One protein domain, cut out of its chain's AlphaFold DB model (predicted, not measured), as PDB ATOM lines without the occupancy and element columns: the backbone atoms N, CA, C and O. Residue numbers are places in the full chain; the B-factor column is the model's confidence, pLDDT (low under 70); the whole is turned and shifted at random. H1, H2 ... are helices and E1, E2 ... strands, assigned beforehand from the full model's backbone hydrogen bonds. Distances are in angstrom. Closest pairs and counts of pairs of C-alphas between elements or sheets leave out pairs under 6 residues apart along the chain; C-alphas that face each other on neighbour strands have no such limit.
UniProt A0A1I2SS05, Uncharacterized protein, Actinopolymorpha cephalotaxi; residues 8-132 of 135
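What this domain is: This is residues 8 to 132 of the 135 residues of an uncharacterized protein of Actinopolymorpha cephalotaxi (UniProt A0A1I2SS05). Crossed helices cover one face of a small three-strand sheet, with H2 near the middle, H1 packed across it and the long H4 slanting over E3 and E2. H3 and H6 lie at the end away from the sheet; at the other end residues 98 to 109 make a long loop whose residues 107 to 108 pair in parallel with residues 22 to 23 of E1. The 125 printed residues include six named helices and three named strands, in the order H1 E1 H2 H3 H4 E2 E3 H5 H6; the antiparallel sheet runs E1, E3, E2. The class is mostly helix, and the whole is compact, with a radius of gyration of the C-alphas of 14.0 A and spans of 42 by 33 by 23 A.

Where its parts are: H1, residues 8 to 18, begins at C-alpha 8 (26.563, 41.720, -59.322) and is 16.7 A long. E1 is residues 22 to 24, H2 residues 25 to 35, H3 residues 37 to 48. H4, residues 55 to 72, is 27.0 A long. E2 is residues 77 to 81, E3 residues 93 to 97, H5 residues 110 to 114. H6, residues 119 to 130, ends at C-alpha 130 (46.290, 30.702, -50.531).

How they stand to each other: H2 touches H1 about perpendicular at 77 degrees, C-alphas 14 and 32 closest at 5.1 A. H2 and H6 only just touch, with 3 pairs of C-alphas within 8 A, closest 30 and 128 at 6.8 A. H3 touches H4, C-alphas 48 and 55 closest at 4.3 A. H5 and H6 only just touch, only at the corner, C-alphas 114 and 120 closest at 7.0 A. H1 and H4 with the sheet E1 E3 E2 make two layers, that is, helices on one face of a sheet. Across the antiparallel neighbours E1 and E3, N 23 and O 96 are within hydrogen-bond range at 2.8 A; in the hairpin E2 and E3, N 79 and O 95 are within hydrogen-bond range at 2.9 A. Every O i to N i+4 pair is within hydrogen-bond range in H2, H3, H5 and H6, but 5 of 7 in H1 and 13 of 14 in H4.

The domain as a whole: The C-alphas of Ala 51 and Ala 103, the two farthest apart, are 43.4 A apart. The printed part has no cut; the links E2 to E3 and E3 to H5 are long. Residues 47 to 57 and 117 to 132 have pLDDT under 70.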
ATOM      1  N   ASP A   8      28.016  41.694 -59.250       85.38
ATOM      2  CA  ASP A   8      26.563  41.720 -59.322       85.38
ATOM      3  C   ASP A   8      25.955  40.355 -59.672       85.38
ATOM      4  O   ASP A   8      24.846  40.055 -59.237       85.38
ATOM      5  N   VAL A   9      26.701  39.512 -60.388       89.38
ATOM      6  CA  VAL A   9      26.319  38.135 -60.731       89.38
ATOM      7  C   VAL A   9      26.945  37.134 -59.761       89.38
ATOM      8  O   VAL A   9      26.282  36.217 -59.274       89.38
ATOM      9  N   GLU A  10      28.220  37.326 -59.431       93.12
ATOM     10  CA  GLU A  10      28.993  36.352 -58.668       93.12
ATOM     11  C   GLU A  10      28.677  36.352 -57.175       93.12
ATOM     12  O   GLU A  10      28.781  35.299 -56.553       93.12
ATOM     13  N   LEU A  11      28.255  37.473 -56.580       93.94
ATOM     14  CA  LEU A  11      27.863  37.489 -55.165       93.94
ATOM     15  C   LEU A  11      26.529  36.763 -54.918       93.94
ATOM     16  O   LEU A  11      26.482  35.943 -53.996       93.94
ATOM     17  N   PRO A  12      25.471  36.951 -55.734       95.12
ATOM     18  CA  PRO A  12      24.297  36.082 -55.674       95.12
ATOM     19  C   PRO A  12      24.636  34.612 -55.941       95.12
ATOM     20  O   PRO A  12      24.137  33.739 -55.238       95.12
ATOM     21  N   ALA A  13      25.521  34.318 -56.900       94.75
ATOM     22  CA  ALA A  13      25.940  32.943 -57.174       94.75
ATOM     23  C   ALA A  13      26.765  32.326 -56.025       94.75
ATOM     24  O   ALA A  13      26.640  31.135 -55.740       94.75
ATOM     25  N   ALA A  14      27.577  33.128 -55.333       94.44
ATOM     26  CA  ALA A  14      28.302  32.715 -54.136       94.44
ATOM     27  C   ALA A  14      27.356  32.427 -52.967       94.44
ATOM     28  O   ALA A  14      27.561  31.447 -52.252       94.44
ATOM     29  N   LEU A  15      26.296  33.219 -52.805       95.50
ATOM     30  CA  LEU A  15      25.225  32.918 -51.855       95.50
ATOM     31  C   LEU A  15      24.473  31.642 -52.236       95.50
ATOM     32  O   LEU A  15      24.290  30.779 -51.388       95.50
ATOM     33  N   ALA A  16      24.111  31.478 -53.511       95.31
ATOM     34  CA  ALA A  16      23.435  30.277 -53.999       95.31
ATOM     35  C   ALA A  16      24.251  29.001 -53.730       95.31
ATOM     36  O   ALA A  16      23.692  27.967 -53.376       95.31
ATOM     37  N   ALA A  17      25.579  29.079 -53.855       95.06
ATOM     38  CA  ALA A  17      26.479  27.961 -53.585       95.06
ATOM     39  C   ALA A  17      26.533  27.548 -52.102       95.06
ATOM     40  O   ALA A  17      26.943  26.427 -51.808       95.06
ATOM     41  N   LEU A  18      26.127  28.423 -51.174       94.31
ATOM     42  CA  LEU A  18      26.013  28.095 -49.749       94.31
ATOM     43  C   LEU A  18      24.702  27.357 -49.417       94.31
ATOM     44  O   LEU A  18      24.613  26.734 -48.362       94.31
ATOM     45  N   GLY A  19      23.722  27.381 -50.324       94.06
ATOM     46  CA  GLY A  19      22.429  26.717 -50.177       94.06
ATOM     47  C   GLY A  19      21.311  27.647 -49.709       94.06
ATOM     48  O   GLY A  19      21.380  28.868 -49.843       94.06
ATOM     49  N   GLU A  20      20.242  27.052 -49.182       93.50
ATOM     50  CA  GLU A  20      19.112  27.788 -48.615       93.50
ATOM     51  C   GLU A  20      19.427  28.238 -47.188       93.50
ATOM     52  O   GLU A  20      19.967  27.473 -46.387       93.50
ATOM     53  N   GLY A  21      19.065  29.475 -46.853       96.38
ATOM     54  CA  GLY A  21      19.252  30.003 -45.506       96.38
ATOM     55  C   GLY A  21      19.894  31.379 -45.465       96.38
ATOM     56  O   GLY A  21      20.126  32.031 -46.485       96.38
ATOM     57  N   TRP A  22      20.159  31.825 -44.244       98.12
ATOM     58  CA  TRP A  22      20.942  33.017 -43.946       98.12
ATOM     59  C   TRP A  22      22.391  32.645 -43.673       98.12
ATOM     60  O   TRP A  22      22.659  31.734 -42.895       98.12
ATOM     61  N   PHE A  23      23.326  33.400 -44.233       97.81
ATOM     62  CA  PHE A  23      24.754  33.148 -44.086       97.81
ATOM     63  C   PHE A  23      25.459  34.362 -43.504       97.81
ATOM     64  O   PHE A  23      25.245  35.497 -43.942       97.81
ATOM     65  N   GLU A  24      26.312  34.120 -42.513       96.31
ATOM     66  CA  GLU A  24      27.186  35.151 -41.960       96.31
ATOM     67  C   GLU A  24      28.143  35.666 -43.044       96.31
ATOM     68  O   GLU A  24      28.642  34.893 -43.865       96.31
ATOM     69  N   TYR A  25      28.431  36.969 -43.037       94.56
ATOM     70  CA  TYR A  25      29.288  37.627 -44.026       94.56
ATOM     71  C   TYR A  25      30.580  36.869 -44.362       94.56
ATOM     72  O   TYR A  25      30.923  36.741 -45.536       94.56
ATOM     73  N   GLY A  26      31.274  36.325 -43.358       91.31
ATOM     74  CA  GLY A  26      32.516  35.591 -43.586       91.31
ATOM     75  C   GLY A  26      32.355  34.367 -44.490       91.31
ATOM     76  O   GLY A  26      33.243  34.079 -45.291       91.31
ATOM     77  N   LEU A  27      31.218  33.670 -44.417       93.12
ATOM     78  CA  LEU A  27      30.926  32.545 -45.309       93.12
ATOM     79  C   LEU A  27      30.649  33.012 -46.738       93.12
ATOM     80  O   LEU A  27      31.061  32.344 -47.684       93.12
ATOM     81  N   VAL A  28      29.999  34.165 -46.898       94.00
ATOM     82  CA  VAL A  28      29.723  34.765 -48.212       94.00
ATOM     83  C   VAL A  28      31.017  35.194 -48.893       94.00
ATOM     84  O   VAL A  28      31.248  34.843 -50.049       94.00
ATOM     85  N   GLU A  29      31.893  35.895 -48.169       91.19
ATOM     86  CA  GLU A  29      33.215  36.288 -48.667       91.19
ATOM     87  C   GLU A  29      34.040  35.058 -49.061       91.19
ATOM     88  O   GLU A  29      34.582  35.005 -50.166       91.19
ATOM     89  N   ARG A  30      34.082  34.038 -48.195       89.62
ATOM     90  CA  ARG A  30      34.784  32.781 -48.473       89.62
ATOM     91  C   ARG A  30      34.219  32.073 -49.706       89.62
ATOM     92  O   ARG A  30      34.992  31.630 -50.547       89.62
ATOM     93  N   SER A  31      32.894  31.977 -49.828       92.25
ATOM     94  CA  SER A  31      32.238  31.383 -51.000       92.25
ATOM     95  C   SER A  31      32.623  32.117 -52.287       92.25
ATOM     96  O   SER A  31      32.992  31.486 -53.277       92.25
ATOM     97  N   TYR A  32      32.630  33.453 -52.261       90.75
ATOM     98  CA  TYR A  32      33.081  34.257 -53.395       90.75
ATOM     99  C   TYR A  32      34.563  34.019 -53.722       90.75
ATOM    100  O   TYR A  32      34.889  33.761 -54.878       90.75
ATOM    101  N   ALA A  33      35.452  34.038 -52.725       88.06
ATOM    102  CA  ALA A  33      36.886  33.819 -52.927       88.06
ATOM    103  C   ALA A  33      37.201  32.427 -53.504       88.06
ATOM    104  O   ALA A  33      38.074  32.303 -54.358       88.06
ATOM    105  N   VAL A  34      36.460  31.391 -53.094       87.88
ATOM    106  CA  VAL A  34      36.587  30.034 -53.653       87.88
ATOM    107  C   VAL A  34      36.124  29.979 -55.110       87.88
ATOM    108  O   VAL A  34      36.739  29.297 -55.926       87.88
ATOM    109  N   ARG A  35      35.039  30.681 -55.448       88.44
ATOM    110  CA  ARG A  35      34.472  30.678 -56.804       88.44
ATOM    111  C   ARG A  35      35.265  31.530 -57.787       88.44
ATOM    112  O   ARG A  35      35.342  31.185 -58.960       88.44
ATOM    113  N   GLN A  36      35.806  32.647 -57.318       88.31
ATOM    114  CA  GLN A  36      36.457  33.662 -58.141       88.31
ATOM    115  C   GLN A  36      37.838  34.032 -57.575       88.31
ATOM    116  O   GLN A  36      38.080  35.203 -57.256       88.31
ATOM    117  N   PRO A  37      38.767  33.062 -57.451       85.69
ATOM    118  CA  PRO A  37      40.045  33.265 -56.765       85.69
ATOM    119  C   PRO A  37      40.887  34.372 -57.412       85.69
ATOM    120  O   PRO A  37      41.398  35.247 -56.719       85.69
ATOM    121  N   GLU A  38      40.952  34.427 -58.745       83.81
ATOM    122  CA  GLU A  38      41.706  35.462 -59.467       83.81
ATOM    123  C   GLU A  38      41.090  36.863 -59.336       83.81
ATOM    124  O   GLU A  38      41.796  37.872 -59.268       83.81
ATOM    125  N   ALA A  39      39.758  36.968 -59.332       84.31
ATOM    126  CA  ALA A  39      39.078  38.250 -59.160       84.31
ATOM    127  C   ALA A  39      39.222  38.757 -57.720       84.31
ATOM    128  O   ALA A  39      39.439  39.949 -57.501       84.31
ATOM    129  N   PHE A  40      39.149  37.851 -56.742       83.38
ATOM    130  CA  PHE A  40      39.414  38.159 -55.343       83.38
ATOM    131  C   PHE A  40      40.875  38.579 -55.127       83.38
ATOM    132  O   PHE A  40      41.120  39.600 -54.489       83.38
ATOM    133  N   ALA A  41      41.839  37.888 -55.740       81.75
ATOM    134  CA  ALA A  41      43.250  38.275 -55.727       81.75
ATOM    135  C   ALA A  41      43.463  39.694 -56.279       81.75
ATOM    136  O   ALA A  41      44.052  40.536 -55.602       81.75
ATOM    137  N   ARG A  42      42.891  40.004 -57.450       79.62
ATOM    138  CA  ARG A  42      42.938  41.355 -58.044       79.62
ATOM    139  C   ARG A  42      42.275  42.414 -57.168       79.62
ATOM    140  O   ARG A  42      42.722  43.556 -57.136       79.62
ATOM    141  N   MET A  43      41.209  42.057 -56.454       78.94
ATOM    142  CA  MET A  43      40.548  42.944 -55.498       78.94
ATOM    143  C   MET A  43      41.459  43.243 -54.299       78.94
ATOM    144  O   MET A  43      41.643  44.405 -53.931       78.94
ATOM    145  N   VAL A  44      42.079  42.212 -53.728       77.12
ATOM    146  CA  VAL A  44      43.050  42.366 -52.637       77.12
ATOM    147  C   VAL A  44      44.259  43.188 -53.084       77.12
ATOM    148  O   VAL A  44      44.732  44.023 -52.318       77.12
ATOM    149  N   GLU A  45      44.734  43.000 -54.314       73.75
ATOM    150  CA  GLU A  45      45.801  43.808 -54.901       73.75
ATOM    151  C   GLU A  45      45.349  45.270 -55.046       73.75
ATOM    152  O   GLU A  45      45.843  46.142 -54.331       73.75
ATOM    153  N   ARG A  46      44.326  45.540 -55.867       70.81
ATOM    154  CA  ARG A  46      43.856  46.891 -56.236       70.81
ATOM    155  C   ARG A  46      43.465  47.759 -55.044       70.81
ATOM    156  O   ARG A  46      43.789  48.944 -55.020       70.81
ATOM    157  N   TRP A  47      42.765  47.196 -54.062       66.50
ATOM    158  CA  TRP A  47      42.305  47.931 -52.880       66.50
ATOM    159  C   TRP A  47      43.195  47.704 -51.648       66.50
ATOM    160  O   TRP A  47      42.930  48.273 -50.587       66.50
ATOM    161  N   GLY A  48      44.277  46.930 -51.782       58.56
ATOM    162  CA  GLY A  48      45.305  46.720 -50.758       58.56
ATOM    163  C   GLY A  48      46.504  47.672 -50.852       58.56
ATOM    164  O   GLY A  48      47.358  47.657 -49.959       58.56
ATOM    165  N   HIS A  49      46.578  48.513 -51.888       49.53
ATOM    166  CA  HIS A  49      47.614  49.536 -52.060       49.53
ATOM    167  C   HIS A  49      47.364  50.765 -51.167       49.53
ATOM    168  O   HIS A  49      46.937  51.811 -51.640       49.53
ATOM    169  N   ASN A  50      47.649  50.668 -49.868       41.00
ATOM    170  CA  ASN A  50      48.014  51.834 -49.059       41.00
ATOM    171  C   ASN A  50      49.004  51.412 -47.965       41.00
ATOM    172  O   ASN A  50      48.886  50.350 -47.363       41.00
ATOM    173  N   ALA A  51      50.017  52.244 -47.749       42.31
ATOM    174  CA  ALA A  51      51.328  51.931 -47.183       42.31
ATOM    175  C   ALA A  51      51.403  51.458 -45.705       42.31
ATOM    176  O   ALA A  51      52.492  51.408 -45.145       42.31
ATOM    177  N   LEU A  52      50.301  51.092 -45.042       43.56
ATOM    178  CA  LEU A  52      50.256  50.679 -43.629       43.56
ATOM    179  C   LEU A  52      49.143  49.621 -43.444       43.56
ATOM    180  O   LEU A  52      48.044  49.788 -43.958       43.56
ATOM    181  N   LYS A  53      49.421  48.510 -42.743       48.81
ATOM    182  CA  LYS A  53      48.515  47.362 -42.453       48.81
ATOM    183  C   LYS A  53      46.984  47.617 -42.543       48.81
ATOM    184  O   LYS A  53      46.428  48.289 -41.684       48.81
ATOM    185  N   ARG A  54      46.309  46.898 -43.457       52.69
ATOM    186  CA  ARG A  54      45.118  45.997 -43.323       52.69
ATOM    187  C   ARG A  54      44.518  45.793 -44.732       52.69
ATOM    188  O   ARG A  54      43.512  46.391 -45.087       52.69
ATOM    189  N   LYS A  55      45.172  44.944 -45.537       55.38
ATOM    190  CA  LYS A  55      44.880  44.718 -46.971       55.38
ATOM    191  C   LYS A  55      43.555  43.990 -47.254       55.38
ATOM    192  O   LYS A  55      42.949  44.205 -48.288       55.38
ATOM    193  N   GLN A  56      43.106  43.129 -46.340       57.59
ATOM    194  CA  GLN A  56      41.864  42.361 -46.510       57.59
ATOM    195  C   GLN A  56      40.624  43.161 -46.111       57.59
ATOM    196  O   GLN A  56      39.580  43.018 -46.730       57.59
ATOM    197  N   TYR A  57      40.751  44.068 -45.136       60.41
ATOM    198  CA  TYR A  57      39.620  44.867 -44.663       60.41
ATOM    199  C   TYR A  57      39.002  45.716 -45.784       60.41
ATOM    200  O   TYR A  57      37.796  45.922 -45.803       60.41
ATOM    201  N   THR A  58      39.812  46.178 -46.739       73.12
ATOM    202  CA  THR A  58      39.346  46.975 -47.879       73.12
ATOM    203  C   THR A  58      38.636  46.131 -48.940       73.12
ATOM    204  O   THR A  58      37.593  46.557 -49.431       73.12
ATOM    205  N   ALA A  59      39.130  44.925 -49.243       79.75
ATOM    206  CA  ALA A  59      38.444  43.970 -50.118       79.75
ATOM    207  C   ALA A  59      37.111  43.507 -49.507       79.75
ATOM    208  O   ALA A  59      36.072  43.577 -50.165       79.75
ATOM    209  N   SER A  60      37.113  43.150 -48.219       84.00
ATOM    210  CA  SER A  60      35.897  42.811 -47.480       84.00
ATOM    211  C   SER A  60      34.896  43.975 -47.487       84.00
ATOM    212  O   SER A  60      33.738  43.830 -47.885       84.00
ATOM    213  N   ALA A  61      35.337  45.187 -47.132       84.25
ATOM    214  CA  ALA A  61      34.475  46.368 -47.153       84.25
ATOM    215  C   ALA A  61      33.887  46.634 -48.550       84.25
ATOM    216  O   ALA A  61      32.716  47.004 -48.663       84.25
ATOM    217  N   TYR A  62      34.661  46.395 -49.613       87.06
ATOM    218  CA  TYR A  62      34.171  46.513 -50.980       87.06
ATOM    219  C   TYR A  62      33.084  45.474 -51.289       87.06
ATOM    220  O   TYR A  62      32.000  45.859 -51.727       87.06
ATOM    221  N   ILE A  63      33.303  44.194 -50.976       90.19
ATOM    222  CA  ILE A  63      32.289  43.136 -51.135       90.19
ATOM    223  C   ILE A  63      31.013  43.479 -50.360       90.19
ATOM    224  O   ILE A  63      29.916  43.422 -50.916       90.19
ATOM    225  N   ALA A  64      31.142  43.898 -49.098       90.75
ATOM    226  CA  ALA A  64      30.007  44.299 -48.272       90.75
ATOM    227  C   ALA A  64      29.242  45.488 -48.881       90.75
ATOM    228  O   ALA A  64      28.011  45.515 -48.854       90.75
ATOM    229  N   SER A  65      29.953  46.450 -49.483       90.62
ATOM    230  CA  SER A  65      29.328  47.582 -50.175       90.62
ATOM    231  C   SER A  65      28.531  47.149 -51.409       90.62
ATOM    232  O   SER A  65      27.430  47.654 -51.627       90.62
ATOM    233  N   VAL A  66      29.028  46.174 -52.179       92.75
ATOM    234  CA  VAL A  66      28.308  45.642 -53.345       92.75
ATOM    235  C   VAL A  66      27.095  44.820 -52.905       92.75
ATOM    236  O   VAL A  66      26.015  45.012 -53.456       92.75
ATOM    237  N   LEU A  67      27.215  43.995 -51.859       95.25
ATOM    238  CA  LEU A  67      26.068  43.293 -51.263       95.25
ATOM    239  C   LEU A  67      24.981  44.269 -50.796       95.25
ATOM    240  O   LEU A  67      23.798  44.042 -51.036       95.25
ATOM    241  N   ALA A  68      25.364  45.400 -50.196       94.38
ATOM    242  CA  ALA A  68      24.410  46.433 -49.804       94.38
ATOM    243  C   ALA A  68      23.698  47.075 -51.011       94.38
ATOM    244  O   ALA A  68      22.516  47.406 -50.919       94.38
ATOM    245  N   LEU A  69      24.384  47.246 -52.148       94.00
ATOM    246  CA  LEU A  69      23.756  47.707 -53.393       94.00
ATOM    247  C   LEU A  69      22.787  46.661 -53.957       94.00
ATOM    248  O   LEU A  69      21.674  47.014 -54.339       94.00
ATOM    249  N   LEU A  70      23.170  45.384 -53.941       95.25
ATOM    250  CA  LEU A  70      22.321  44.273 -54.381       95.25
ATOM    251  C   LEU A  70      21.087  44.089 -53.489       95.25
ATOM    252  O   LEU A  70      20.013  43.745 -53.977       95.25
ATOM    253  N   ALA A  71      21.205  44.369 -52.192       96.12
ATOM    254  CA  ALA A  71      20.055  44.365 -51.296       96.12
ATOM    255  C   ALA A  71      19.050  45.468 -51.641       96.12
ATOM    256  O   ALA A  71      17.844  45.243 -51.590       96.12
ATOM    257  N   LYS A  72      19.528  46.648 -52.058       94.75
ATOM    258  CA  LYS A  72      18.648  47.741 -52.506       94.75
ATOM    259  C   LYS A  72      17.884  47.395 -53.783       94.75
ATOM    260  O   LYS A  72      16.763  47.864 -53.941       94.75
ATOM    261  N   SER A  73      18.468  46.598 -54.679       93.69
ATOM    262  CA  SER A  73      17.787  46.116 -55.888       93.69
ATOM    263  C   SER A  73      16.950  44.855 -55.658       93.69
ATOM    264  O   SER A  73      16.310  44.381 -56.592       93.69
ATOM    265  N   GLY A  74      16.953  44.301 -54.442       95.06
ATOM    266  CA  GLY A  74      16.236  43.074 -54.108       95.06
ATOM    267  C   GLY A  74      16.865  41.802 -54.680       95.06
ATOM    268  O   GLY A  74      16.185  40.788 -54.736       95.06
ATOM    269  N   ALA A  75      18.132  41.833 -55.110       95.75
ATOM    270  CA  ALA A  75      18.848  40.650 -55.606       95.75
ATOM    271  C   ALA A  75      19.354  39.739 -54.473       95.75
ATOM    272  O   ALA A  75      19.560  38.546 -54.672       95.75
ATOM    273  N   VAL A  76      19.543  40.304 -53.280       97.06
ATOM    274  CA  VAL A  76      19.850  39.600 -52.027       97.06
ATOM    275  C   VAL A  76      19.066  40.263 -50.899       97.06
ATOM    276  O   VAL A  76      18.563  41.374 -51.056       97.06
ATOM    277  N   VAL A  77      18.977  39.615 -49.745       97.69
ATOM    278  CA  VAL A  77      18.403  40.215 -48.537       97.69
ATOM    279  C   VAL A  77      19.455  40.331 -47.444       97.69
ATOM    280  O   VAL A  77      20.363  39.508 -47.341       97.69
ATOM    281  N   TYR A  78      19.330  41.385 -46.641       97.00
ATOM    282  CA  TYR A  78      20.268  41.760 -45.588       97.00
ATOM    283  C   TYR A  78      19.604  41.672 -44.217       97.00
ATOM    284  O   TYR A  78      18.472  42.128 -44.040       97.00
ATOM    285  N   ARG A  79      20.344  41.170 -43.227       96.44
ATOM    286  CA  ARG A  79      19.964  41.239 -41.818       96.44
ATOM    287  C   ARG A  79      21.191  41.472 -40.929       96.44
ATOM    288  O   ARG A  79      22.162  40.735 -41.051       96.44
ATOM    289  N   PRO A  80      21.175  42.447 -40.006       96.62
ATOM    290  CA  PRO A  80      22.192  42.536 -38.963       96.62
ATOM    291  C   PRO A  80      21.940  41.478 -37.880       96.62
ATOM    292  O   PRO A  80      20.808  41.327 -37.412       96.62
ATOM    293  N   ALA A  81      22.983  40.773 -37.449       96.00
ATOM    294  CA  ALA A  81      22.930  39.863 -36.302       96.00
ATOM    295  C   ALA A  81      24.332  39.669 -35.686       96.00
ATOM    296  O   ALA A  81      25.314  40.136 -36.271       96.00
ATOM    297  N   PRO A  82      24.462  39.017 -34.514       95.50
ATOM    298  CA  PRO A  82      25.768  38.749 -33.920       95.50
ATOM    299  C   PRO A  82      26.682  37.958 -34.859       95.50
ATOM    300  O   PRO A  82      26.232  37.019 -35.516       95.50
ATOM    301  N   GLY A  83      27.954  38.352 -34.921       91.00
ATOM    302  CA  GLY A  83      28.997  37.555 -35.559       91.00
ATOM    303  C   GLY A  83      29.462  36.429 -34.647       91.00
ATOM    304  O   GLY A  83      29.360  36.520 -33.421       91.00
ATOM    305  N   THR A  84      29.978  35.364 -35.246       90.62
ATOM    306  CA  THR A  84      30.422  34.164 -34.535       90.62
ATOM    307  C   THR A  84      31.893  33.863 -34.799       90.62
ATOM    308  O   THR A  84      32.476  34.325 -35.781       90.62
ATOM    309  N   GLY A  85      32.520  33.106 -33.896       86.69
ATOM    310  CA  GLY A  85      33.916  32.693 -34.020       86.69
ATOM    311  C   GLY A  85      34.857  33.867 -34.294       86.69
ATOM    312  O   GLY A  85      34.882  34.854 -33.552       86.69
ATOM    313  N   ARG A  86      35.569  33.797 -35.427       80.88
ATOM    314  CA  ARG A  86      36.453  34.862 -35.933       80.88
ATOM    315  C   ARG A  86      35.779  36.233 -35.953       80.88
ATOM    316  O   ARG A  86      36.440  37.235 -35.711       80.88
ATOM    317  N   TRP A  87      34.492  36.285 -36.272       84.31
ATOM    318  CA  TRP A  87      33.734  37.511 -36.484       84.31
ATOM    319  C   TRP A  87      33.012  38.005 -35.228       84.31
ATOM    320  O   TRP A  87      32.323  39.019 -35.289       84.31
ATOM    321  N   SER A  88      33.196  37.344 -34.081       86.38
ATOM    322  CA  SER A  88      32.584  37.725 -32.797       86.38
ATOM    323  C   SER A  88      32.907  39.158 -32.356       86.38
ATOM    324  O   SER A  88      32.083  39.802 -31.707       86.38
ATOM    325  N   TYR A  89      34.068  39.694 -32.755       81.31
ATOM    326  CA  TYR A  89      34.447  41.086 -32.486       81.31
ATOM    327  C   TYR A  89      33.601  42.109 -33.262       81.31
ATOM    328  O   TYR A  89      33.595  43.287 -32.908       81.31
ATOM    329  N   ASN A  90      32.933  41.692 -34.342       81.38
ATOM    330  CA  ASN A  90      32.141  42.555 -35.209       81.38
ATOM    331  C   ASN A  90      30.653  42.293 -34.963       81.38
ATOM    332  O   ASN A  90      30.051  41.416 -35.578       81.38
ATOM    333  N   ASN A  91      30.064  43.037 -34.030       85.44
ATOM    334  CA  ASN A  91      28.671  42.868 -33.640       85.44
ATOM    335  C   ASN A  91      27.936  44.224 -33.644       85.44
ATOM    336  O   ASN A  91      28.289  45.094 -32.845       85.44
ATOM    337  N   PRO A  92      26.916  44.414 -34.504       91.56
ATOM    338  CA  PRO A  92      26.376  43.432 -35.452       91.56
ATOM    339  C   PRO A  92      27.265  43.233 -36.691       91.56
ATOM    340  O   PRO A  92      27.832  44.189 -37.216       91.56
ATOM    341  N   ILE A  93      27.316  41.997 -37.202       93.69
ATOM    342  CA  ILE A  93      27.815  41.696 -38.550       93.69
ATOM    343  C   ILE A  93      26.643  41.583 -39.529       93.69
ATOM    344  O   ILE A  93      25.486  41.385 -39.144       93.69
ATOM    345  N   SER A  94      26.949  41.707 -40.818       95.94
ATOM    346  CA  SER A  94      25.984  41.478 -41.885       95.94
ATOM    347  C   SER A  94      25.736  39.986 -42.125       95.94
ATOM    348  O   SER A  94      26.668  39.187 -42.197       95.94
ATOM    349  N   TRP A  95      24.465  39.625 -42.259       98.00
ATOM    350  CA  TRP A  95      24.000  38.315 -42.691       98.00
ATOM    351  C   TRP A  95      23.195  38.459 -43.972       98.00
ATOM    352  O   TRP A  95      22.465  39.440 -44.148       98.00
ATOM    353  N   TRP A  96      23.328  37.475 -44.854       98.25
ATOM    354  CA  TRP A  96      22.839  37.562 -46.223       98.25
ATOM    355  C   TRP A  96      22.094  36.299 -46.628       98.25
ATOM    356  O   TRP A  96      22.444  35.200 -46.211       98.25
ATOM    357  N   SER A  97      21.068  36.456 -47.453       98.06
ATOM    358  CA  SER A  97      20.320  35.349 -48.050       98.06
ATOM    359  C   SER A  97      19.864  35.740 -49.455       98.06
ATOM    360  O   SER A  97      19.878  36.923 -49.812       98.06
ATOM    361  N   LEU A  98      19.460  34.761 -50.260       97.31
ATOM    362  CA  LEU A  98      18.739  35.034 -51.500       97.31
ATOM    363  C   LEU A  98      17.280  35.412 -51.187       97.31
ATOM    364  O   LEU A  98      16.723  34.928 -50.199       97.31
ATOM    365  N   PRO A  99      16.631  36.259 -52.004       95.12
ATOM    366  CA  PRO A  99      15.214  36.561 -51.850       95.12
ATOM    367  C   PRO A  99      14.363  35.287 -51.977       95.12
ATOM    368  O   PRO A  99      14.698  34.414 -52.778       95.12
ATOM    369  N   PRO A 100      13.248  35.174 -51.235       92.44
ATOM    370  CA  PRO A 100      12.672  36.177 -50.329       92.44
ATOM    371  C   PRO A 100      13.350  36.271 -48.946       92.44
ATOM    372  O   PRO A 100      12.957  37.102 -48.132       92.44
ATOM    373  N   GLY A 101      14.371  35.457 -48.685       86.62
ATOM    374  CA  GLY A 101      14.935  35.227 -47.360       86.62
ATOM    375  C   GLY A 101      14.264  34.037 -46.681       86.62
ATOM    376  O   GLY A 101      13.039  33.932 -46.636       86.62
ATOM    377  N   ALA A 102      15.083  33.135 -46.154       91.44
ATOM    378  CA  ALA A 102      14.640  31.973 -45.390       91.44
ATOM    379  C   ALA A 102      14.119  32.362 -43.992       91.44
ATOM    380  O   ALA A 102      14.242  33.516 -43.557       91.44
ATOM    381  N   ALA A 103      13.588  31.398 -43.238       94.31
ATOM    382  CA  ALA A 103      13.331  31.614 -41.817       94.31
ATOM    383  C   ALA A 103      14.663  31.819 -41.063       94.31
ATOM    384  O   ALA A 103      15.712  31.318 -41.457       94.31
ATOM    385  N   TRP A 104      14.670  32.620 -39.995       94.62
ATOM    386  CA  TRP A 104      15.926  33.013 -39.332       94.62
ATOM    387  C   TRP A 104      16.618  31.887 -38.551       94.62
ATOM    388  O   TRP A 104      17.811  31.951 -38.254       94.62
ATOM    389  N   ASP A 105      15.872  30.872 -38.150       94.81
ATOM    390  CA  ASP A 105      16.403  29.628 -37.598       94.81
ATOM    391  C   ASP A 105      17.158  28.797 -38.648       94.81
ATOM    392  O   ASP A 105      18.073  28.066 -38.285       94.81
ATOM    393  N   GLN A 106      16.880  29.001 -39.938       95.56
ATOM    394  CA  GLN A 106      17.656  28.472 -41.062       95.56
ATOM    395  C   GLN A 106      18.859  29.377 -41.350       95.56
ATOM    396  O   GLN A 106      18.970  29.996 -42.411       95.56
ATOM    397  N   ARG A 107      19.752  29.509 -40.369       96.44
ATOM    398  CA  ARG A 107      20.968  30.313 -40.488       96.44
ATOM    399  C   ARG A 107      22.205  29.457 -40.269       96.44
ATOM    400  O   ARG A 107      22.220  28.614 -39.381       96.44
ATOM    401  N   THR A 108      23.237  29.738 -41.049       96.94
ATOM    402  CA  THR A 108      24.547  29.106 -40.952       96.94
ATOM    403  C   THR A 108      25.577  30.181 -40.648       96.94
ATOM    404  O   THR A 108      25.794  31.116 -41.426       96.94
ATOM    405  N   SER A 109      26.176  30.074 -39.473       94.69
ATOM    406  CA  SER A 109      27.197  30.981 -38.971       94.69
ATOM    407  C   SER A 109      28.598  30.525 -39.364       94.69
ATOM    408  O   SER A 109      28.801  29.388 -39.797       94.69
ATOM    409  N   TRP A 110      29.594  31.389 -39.168       90.12
ATOM    410  CA  TRP A 110      30.982  30.973 -39.327       90.12
ATOM    411  C   TRP A 110      31.315  29.796 -38.413       90.12
ATOM    412  O   TRP A 110      31.893  28.833 -38.898       90.12
ATOM    413  N   VAL A 111      30.925  29.821 -37.132       91.44
ATOM    414  CA  VAL A 111      31.228  28.717 -36.203       91.44
ATOM    415  C   VAL A 111      30.596  27.384 -36.623       91.44
ATOM    416  O   VAL A 111      31.219  26.348 -36.411       91.44
ATOM    417  N   ASP A 112      29.437  27.393 -37.286       91.88
ATOM    418  CA  ASP A 112      28.767  26.158 -37.727       91.88
ATOM    419  C   ASP A 112      29.560  25.395 -38.808       91.88
ATOM    420  O   ASP A 112      29.439  24.177 -38.919       91.88
ATOM    421  N   VAL A 113      30.382  26.096 -39.601       88.44
ATOM    422  CA  VAL A 113      31.177  25.515 -40.710       88.44
ATOM    423  C   VAL A 113      32.679  25.494 -40.382       88.44
ATOM    424  O   VAL A 113      33.388  24.531 -40.656       88.44
ATOM    425  N   ILE A 114      33.131  26.614 -39.823       84.50
ATOM    426  CA  ILE A 114      34.438  27.035 -39.300       84.50
ATOM    427  C   ILE A 114      34.942  26.315 -38.045       84.50
ATOM    428  O   ILE A 114      36.096  25.907 -37.898       84.50
ATOM    429  N   GLY A 115      34.042  26.263 -37.066       81.56
ATOM    430  CA  GLY A 115      34.393  26.231 -35.651       81.56
ATOM    431  C   GLY A 115      34.729  27.612 -35.058       81.56
ATOM    432  O   GLY A 115      34.841  28.628 -35.749       81.56
ATOM    433  N   ASP A 116      34.852  27.629 -33.731       70.62
ATOM    434  CA  ASP A 116      35.297  28.766 -32.918       70.62
ATOM    435  C   ASP A 116      36.818  28.666 -32.730       70.62
ATOM    436  O   ASP A 116      37.391  27.577 -32.843       70.62
ATOM    437  N   HIS A 117      37.524  29.780 -32.569       63.97
ATOM    438  CA  HIS A 117      38.890  29.834 -33.077       63.97
ATOM    439  C   HIS A 117      39.987  30.306 -32.126       63.97
ATOM    440  O   HIS A 117      39.984  31.441 -31.664       63.97
ATOM    441  N   ASP A 118      41.035  29.474 -32.059       56.22
ATOM    442  CA  ASP A 118      42.427  29.941 -32.137       56.22
ATOM    443  C   ASP A 118      43.132  29.393 -33.408       56.22
ATOM    444  O   ASP A 118      43.539  30.171 -34.265       56.22
ATOM    445  N   GLN A 119      43.159  28.070 -33.657       58.34
ATOM    446  CA  GLN A 119      43.923  27.491 -34.790       58.34
ATOM    447  C   GLN A 119      43.167  27.341 -36.122       58.34
ATOM    448  O   GLN A 119      43.696  27.702 -37.174       58.34
ATOM    449  N   ALA A 120      41.925  26.848 -36.122       57.81
ATOM    450  CA  ALA A 120      41.207  26.614 -37.382       57.81
ATOM    451  C   ALA A 120      40.876  27.925 -38.142       57.81
ATOM    452  O   ALA A 120      40.667  27.897 -39.350       57.81
ATOM    453  N   SER A 121      40.899  29.086 -37.461       56.09
ATOM    454  CA  SER A 121      40.640  30.410 -38.058       56.09
ATOM    455  C   SER A 121      41.798  30.774 -38.915       56.09
ATOM    456  O   SER A 121      41.611  31.299 -40.000       56.09
ATOM    457  N   GLN A 122      42.988  30.558 -38.357       61.19
ATOM    458  CA  GLN A 122      44.247  30.888 -38.976       61.19
ATOM    459  C   GLN A 122      44.422  30.000 -40.200       61.19
ATOM    460  O   GLN A 122      44.728  30.532 -41.255       61.19
ATOM    461  N   ALA A 123      44.081  28.710 -40.101       60.09
ATOM    462  CA  ALA A 123      44.055  27.798 -41.242       60.09
ATOM    463  C   ALA A 123      43.015  28.200 -42.307       60.09
ATOM    464  O   ALA A 123      43.316  28.168 -43.495       60.09
ATOM    465  N   ALA A 124      41.807  28.617 -41.915       58.12
ATOM    466  CA  ALA A 124      40.795  29.099 -42.859       58.12
ATOM    467  C   ALA A 124      41.199  30.428 -43.515       58.12
ATOM    468  O   ALA A 124      40.955  30.631 -44.703       58.12
ATOM    469  N   ASP A 125      41.857  31.313 -42.766       58.12
ATOM    470  CA  ASP A 125      42.432  32.550 -43.282       58.12
ATOM    471  C   ASP A 125      43.586  32.282 -44.228       58.12
ATOM    472  O   ASP A 125      43.702  32.942 -45.250       58.12
ATOM    473  N   GLU A 126      44.446  31.334 -43.881       60.66
ATOM    474  CA  GLU A 126      45.559  30.890 -44.700       60.66
ATOM    475  C   GLU A 126      45.054  30.214 -45.971       60.66
ATOM    476  O   GLU A 126      45.558  30.522 -47.042       60.66
ATOM    477  N   ALA A 127      43.981  29.424 -45.900       59.88
ATOM    478  CA  ALA A 127      43.295  28.897 -47.075       59.88
ATOM    479  C   ALA A 127      42.733  30.037 -47.941       59.88
ATOM    480  O   ALA A 127      43.009  30.083 -49.138       59.88
ATOM    481  N   CYS A 128      42.044  31.017 -47.342       55.41
ATOM    482  CA  CYS A 128      41.573  32.202 -48.060       55.41
ATOM    483  C   CYS A 128      42.722  33.031 -48.668       55.41
ATOM    484  O   CYS A 128      42.576  33.578 -49.759       55.41
ATOM    485  N   ARG A 129      43.876  33.106 -47.993       57.56
ATOM    486  CA  ARG A 129      45.102  33.754 -48.489       57.56
ATOM    487  C   ARG A 129      45.770  32.938 -49.593       57.56
ATOM    488  O   ARG A 129      46.312  33.537 -50.509       57.56
ATOM    489  N   SER A 130      45.698  31.608 -49.539       55.56
ATOM    490  CA  SER A 130      46.290  30.702 -50.531       55.56
ATOM    491  C   SER A 130      45.583  30.750 -51.888       55.56
ATOM    492  O   SER A 130      46.183  30.393 -52.897       55.56
ATOM    493  N   TYR A 131      44.340  31.251 -51.940       53.94
ATOM    494  CA  TYR A 131      43.650  31.548 -53.203       53.94
ATOM    495  C   TYR A 131      44.232  32.762 -53.941       53.94
ATOM    496  O   TYR A 131      43.872  32.999 -55.091       53.94
ATOM    497  N   VAL A 132      45.130  33.519 -53.305       50.09
ATOM    498  CA  VAL A 132      45.952  34.538 -53.956       50.09
ATOM    499  C   VAL A 132      47.292  33.874 -54.295       50.09
ATOM    500  O   VAL A 132      48.081  33.626 -53.379       50.09
TER     501      VAL A 132